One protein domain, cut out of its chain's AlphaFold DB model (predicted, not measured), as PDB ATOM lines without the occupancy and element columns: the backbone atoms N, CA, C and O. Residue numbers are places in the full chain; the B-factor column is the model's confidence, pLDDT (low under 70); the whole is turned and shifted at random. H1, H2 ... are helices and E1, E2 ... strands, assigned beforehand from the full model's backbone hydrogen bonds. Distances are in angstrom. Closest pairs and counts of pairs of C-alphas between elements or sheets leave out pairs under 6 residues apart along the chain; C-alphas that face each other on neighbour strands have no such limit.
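This is residues 334 to 376 of the 1061 residues of the protein "Zn(2)-C6 fungal-type domain-containing protein" of Exidia glandulosa HHB12029 (UniProt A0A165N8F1). With little regular structure, this is a small sheet, the hairpin E1 and E2 with E3 beside E1, a short helix H1 grazing it, and a wide loop, residues 361 to 372, leading from H1 back to E3. Of 43 printed residues, 16 are in named elements, along the chain E1, E2, H1, E3; the mixed sheet runs E2, E1, E3, and the class is mixed. It is compact, with a radius of gyration of the C-alphas of 10.1 A, and spans 25 by 24 by 14 A.

Find C-alpha 338 at (499.770, 325.984, 364.964); E1 runs to 341, 10.5 A. E2 is residues 347 to 350, 10.0 A; H1, 356 to 360, 6.7 A; E3, 373 to 375, 6.6 A, ending at (495.576, 334.838, 371.011).

E2 and E1, a hairpin, are antiparallel; look for two pairs within hydrogen-bond range, N 340 and O 348 at 2.9 A, and N 348 and O 340 at 2.8 A. E1 and E3 are parallel, with N 341 and O 374 2.8 A apart. H1 only grazes the sheet; its closest C-alphas to E1 are His 357 and Gln 338, 6.2 A. In H1 the O i to N i+4 pair is within hydrogen-bond range.

The C-alphas farthest apart, Ala 335 and His 344, are 26.6 A apart. The printed part has no cut; H1 to E3 is a long link. Confidence is under 70 at residues 334 to 336, 343 to 345, 360 to 363 and 370 to 372.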
ATOM      1  N   GLY A 334     499.783 324.275 357.413       49.00
ATOM      2  CA  GLY A 334     499.103 322.974 357.423       49.00
ATOM      3  C   GLY A 334     500.058 321.800 357.680       49.00
ATOM      4  O   GLY A 334     499.651 320.771 358.228       49.00
ATOM      5  N   ALA A 335     501.344 321.949 357.351       52.34
ATOM      6  CA  ALA A 335     502.360 320.915 357.527       52.34
ATOM      7  C   ALA A 335     502.805 320.717 358.992       52.34
ATOM      8  O   ALA A 335     503.048 319.577 359.386       52.34
ATOM      9  N   VAL A 336     502.874 321.780 359.807       59.31
ATOM     10  CA  VAL A 336     503.594 321.768 361.104       59.31
ATOM     11  C   VAL A 336     502.683 321.679 362.340       59.31
ATOM     12  O   VAL A 336     503.094 321.122 363.359       59.31
ATOM     13  N   GLY A 337     501.458 322.207 362.265       70.88
ATOM     14  CA  GLY A 337     500.640 322.559 363.436       70.88
ATOM     15  C   GLY A 337     500.622 324.076 363.660       70.88
ATOM     16  O   GLY A 337     501.194 324.824 362.871       70.88
ATOM     17  N   GLN A 338     499.953 324.547 364.713       77.31
ATOM     18  CA  GLN A 338     499.770 325.984 364.964       77.31
ATOM     19  C   GLN A 338     500.311 326.441 366.312       77.31
ATOM     20  O   GLN A 338     500.388 325.670 367.263       77.31
ATOM     21  N   LEU A 339     500.637 327.732 366.392       82.50
ATOM     22  CA  LEU A 339     501.027 328.395 367.629       82.50
ATOM     23  C   LEU A 339     499.868 329.221 368.195       82.50
ATOM     24  O   LEU A 339     499.098 329.835 367.448       82.50
ATOM     25  N   SER A 340     499.791 329.291 369.520       83.88
ATOM     26  CA  SER A 340     499.089 330.359 370.227       83.88
ATOM     27  C   SER A 340     500.031 331.085 371.184       83.88
ATOM     28  O   SER A 340     501.109 330.587 371.496       83.88
ATOM     29  N   LEU A 341     499.605 332.247 371.667       80.44
ATOM     30  CA  LEU A 341     500.175 332.920 372.828       80.44
ATOM     31  C   LEU A 341     499.208 332.790 374.008       80.44
ATOM     32  O   LEU A 341     497.989 332.821 373.803       80.44
ATOM     33  N   ASP A 342     499.758 332.634 375.209       73.75
ATOM     34  CA  ASP A 342     499.028 332.714 376.476       73.75
ATOM     35  C   ASP A 342     499.126 334.111 377.124       73.75
ATOM     36  O   ASP A 342     499.689 335.056 376.560       73.75
ATOM     37  N   ASP A 343     498.581 334.232 378.336       66.06
ATOM     38  CA  ASP A 343     498.517 335.470 379.128       66.06
ATOM     39  C   ASP A 343     499.891 336.012 379.556       66.06
ATOM     40  O   ASP A 343     500.024 337.174 379.939       66.06
ATOM     41  N   HIS A 344     500.921 335.167 379.501       65.94
ATOM     42  CA  HIS A 344     502.307 335.482 379.831       65.94
ATOM     43  C   HIS A 344     503.144 335.752 378.559       65.94
ATOM     44  O   HIS A 344     504.377 335.666 378.592       65.94
ATOM     45  N   GLU A 345     502.471 336.015 377.429       69.62
ATOM     46  CA  GLU A 345     503.031 336.098 376.072       69.62
ATOM     47  C   GLU A 345     503.905 334.862 375.718       69.62
ATOM     48  O   GLU A 345     504.790 334.940 374.867       69.62
ATOM     49  N   GLN A 346     503.667 333.696 376.347       75.06
ATOM     50  CA  GLN A 346     504.386 332.450 376.055       75.06
ATOM     51  C   GLN A 346     503.746 331.711 374.885       75.06
ATOM     52  O   GLN A 346     502.525 331.584 374.788       75.06
ATOM     53  N   VAL A 347     504.592 331.153 374.022       83.38
ATOM     54  CA  VAL A 347     504.155 330.294 372.919       83.38
ATOM     55  C   VAL A 347     503.599 328.969 373.448       83.38
ATOM     56  O   VAL A 347     504.209 328.326 374.302       83.38
ATOM     57  N   ARG A 348     502.464 328.545 372.887       87.12
ATOM     58  CA  ARG A 348     501.865 327.214 373.049       87.12
ATOM     59  C   ARG A 348     501.751 326.536 371.686       87.12
ATOM     60  O   ARG A 348     501.391 327.202 370.713       87.12
ATOM     61  N   PHE A 349     502.016 325.237 371.600       88.19
ATOM     62  CA  PHE A 349     501.945 324.462 370.361       88.19
ATOM     63  C   PHE A 349     500.700 323.569 370.296       88.19
ATOM     64  O   PHE A 349     500.447 322.735 371.160       88.19
ATOM     65  N   HIS A 350     499.954 323.705 369.202       86.88
ATOM     66  CA  HIS A 350     498.728 322.970 368.910       86.88
ATOM     67  C   HIS A 350     498.963 322.061 367.701       86.88
ATOM     68  O   HIS A 350     498.909 322.495 366.545       86.88
ATOM     69  N   GLY A 351     499.228 320.779 367.965       84.31
ATOM     70  CA  GLY A 351     499.394 319.761 366.922       84.31
ATOM     71  C   GLY A 351     498.140 319.587 366.053       84.31
ATOM     72  O   GLY A 351     497.030 319.935 366.467       84.31
ATOM     73  N   LYS A 352     498.292 319.026 364.842       81.81
ATOM     74  CA  LYS A 352     497.210 318.957 363.831       81.81
ATOM     75  C   LYS A 352     495.905 318.340 364.348       81.81
ATOM     76  O   LYS A 352     494.835 318.831 363.997       81.81
ATOM     77  N   ALA A 353     495.998 317.334 365.221       83.88
ATOM     78  CA  ALA A 353     494.862 316.641 365.839       83.88
ATOM     79  C   ALA A 353     493.900 317.560 366.626       83.88
ATOM     80  O   ALA A 353     492.756 317.190 366.854       83.88
ATOM     81  N   SER A 354     494.324 318.776 366.991       86.12
ATOM     82  CA  SER A 354     493.446 319.814 367.556       86.12
ATOM     83  C   SER A 354     492.362 320.318 366.589       86.12
ATOM     84  O   SER A 354     491.434 320.999 367.017       86.12
ATOM     85  N   GLY A 355     492.513 320.090 365.277       83.06
ATOM     86  CA  GLY A 355     491.675 320.688 364.231       83.06
ATOM     87  C   GLY A 355     491.831 322.210 364.080       83.06
ATOM     88  O   GLY A 355     491.288 322.789 363.141       83.06
ATOM     89  N   LEU A 356     492.605 322.870 364.951       80.44
ATOM     90  CA  LEU A 356     492.699 324.330 365.045       80.44
ATOM     91  C   LEU A 356     493.193 324.975 363.736       80.44
ATOM     92  O   LEU A 356     492.692 326.021 363.322       80.44
ATOM     93  N   HIS A 357     494.084 324.277 363.028       76.44
ATOM     94  CA  HIS A 357     494.604 324.660 361.714       76.44
ATOM     95  C   HIS A 357     493.518 324.832 360.637       76.44
ATOM     96  O   HIS A 357     493.663 325.682 359.761       76.44
ATOM     97  N   LEU A 358     492.391 324.117 360.739       78.06
ATOM     98  CA  LEU A 358     491.240 324.278 359.841       78.06
ATOM     99  C   LEU A 358     490.513 325.613 360.081       78.06
ATOM    100  O   LEU A 358     490.021 326.233 359.142       78.06
ATOM    101  N   LEU A 359     490.505 326.101 361.327       74.69
ATOM    102  CA  LEU A 359     489.963 327.413 361.705       74.69
ATOM    103  C   LEU A 359     490.923 328.577 361.395       74.69
ATOM    104  O   LEU A 359     490.562 329.737 361.616       74.69
ATOM    105  N   GLY A 360     492.131 328.264 360.906       63.66
ATOM    106  CA  GLY A 360     493.164 329.216 360.498       63.66
ATOM    107  C   GLY A 360     492.975 329.826 359.109       63.66
ATOM    108  O   GLY A 360     493.686 330.771 358.771       63.66
ATOM    109  N   LYS A 361     492.036 329.312 358.303       59.09
ATOM    110  CA  LYS A 361     491.796 329.780 356.932       59.09
ATOM    111  C   LYS A 361     490.737 330.889 356.902       59.09
ATOM    112  O   LYS A 361     489.554 330.636 357.123       59.09
ATOM    113  N   GLY A 362     491.158 332.112 356.575       59.66
ATOM    114  CA  GLY A 362     490.267 333.224 356.226       59.66
ATOM    115  C   GLY A 362     490.045 334.303 357.297       59.66
ATOM    116  O   GLY A 362     490.459 334.207 358.452       59.66
ATOM    117  N   ASN A 363     489.387 335.384 356.868       60.59
ATOM    118  CA  ASN A 363     489.312 336.665 357.574       60.59
ATOM    119  C   ASN A 363     488.332 336.627 358.771       60.59
ATOM    120  O   ASN A 363     487.145 336.943 358.649       60.59
ATOM    121  N   ARG A 364     488.817 336.187 359.941       72.50
ATOM    122  CA  ARG A 364     487.996 336.025 361.154       72.50
ATOM    123  C   ARG A 364     487.485 337.362 361.699       72.50
ATOM    124  O   ARG A 364     488.267 338.232 362.076       72.50
ATOM    125  N   ARG A 365     486.163 337.461 361.898       71.75
ATOM    126  CA  ARG A 365     485.493 338.627 362.517       71.75
ATOM    127  C   ARG A 365     486.011 338.979 363.918       71.75
ATOM    128  O   ARG A 365     485.895 340.126 364.329       71.75
ATOM    129  N   ASP A 366     486.554 338.004 364.650       75.44
ATOM    130  CA  ASP A 366     487.060 338.185 366.016       75.44
ATOM    131  C   ASP A 366     488.527 338.640 366.096       75.44
ATOM    132  O   ASP A 366     488.985 338.956 367.192       75.44
ATOM    133  N   LYS A 367     489.258 338.667 364.968       73.06
ATOM    134  CA  LYS A 367     490.697 338.987 364.876       73.06
ATOM    135  C   LYS A 367     491.594 338.225 365.871       73.06
ATOM    136  O   LYS A 367     492.686 338.682 366.191       73.06
ATOM    137  N   ARG A 368     491.168 337.048 366.353       74.94
ATOM    138  CA  ARG A 368     491.926 336.258 367.350       74.94
ATOM    139  C   ARG A 368     493.132 335.519 366.779       74.94
ATOM    140  O   ARG A 368     493.903 334.954 367.547       74.94
ATOM    141  N   ILE A 369     493.285 335.520 365.459       74.69
ATOM    142  CA  ILE A 369     494.522 335.134 364.785       74.69
ATOM    143  C   ILE A 369     495.199 336.425 364.341       74.69
ATOM    144  O   ILE A 369     494.689 337.120 363.462       74.69
ATOM    145  N   GLU A 370     496.349 336.726 364.931       67.50
ATOM    146  CA  GLU A 370     497.214 337.832 364.532       67.50
ATOM    147  C   GLU A 370     498.524 337.238 364.013       67.50
ATOM    148  O   GLU A 370     499.109 336.366 364.651       67.50
ATOM    149  N   ASN A 371     498.968 337.650 362.823       65.19
ATOM    150  CA  ASN A 371     500.193 337.145 362.184       65.19
ATOM    151  C   ASN A 371     500.275 335.602 362.076       65.19
ATOM    152  O   ASN A 371     501.359 335.028 362.043       65.19
ATOM    153  N   GLY A 372     499.125 334.918 361.997       69.31
ATOM    154  CA  GLY A 372     499.031 333.453 361.945       69.31
ATOM    155  C   GLY A 372     499.069 332.742 363.305       69.31
ATOM    156  O   GLY A 372     499.018 331.515 363.335       69.31
ATOM    157  N   ILE A 373     499.129 333.491 364.408       75.19
ATOM    158  CA  ILE A 373     499.222 332.983 365.780       75.19
ATOM    159  C   ILE A 373     497.920 333.288 366.519       75.19
ATOM    160  O   ILE A 373     497.380 334.393 366.434       75.19
ATOM    161  N   TRP A 374     497.404 332.308 367.255       80.56
ATOM    162  CA  TRP A 374     496.201 332.490 368.063       80.56
ATOM    163  C   TRP A 374     496.491 333.279 369.336       80.56
ATOM    164  O   TRP A 374     497.436 332.980 370.059       80.56
ATOM    165  N   ARG A 375     495.630 334.234 369.676       78.19
ATOM    166  CA  ARG A 375     495.576 334.838 371.011       78.19
ATOM    167  C   ARG A 375     494.375 334.261 371.748       78.19
ATOM    168  O   ARG A 375     493.229 334.592 371.428       78.19
ATOM    169  N   PHE A 376     494.631 333.368 372.700       76.12
ATOM    170  CA  PHE A 376     493.581 332.820 373.556       76.12
ATOM    171  C   PHE A 376     493.440 333.655 374.838       76.12
ATOM    172  O   PHE A 376     494.447 334.125 375.358       76.12
TER     173      PHE A 376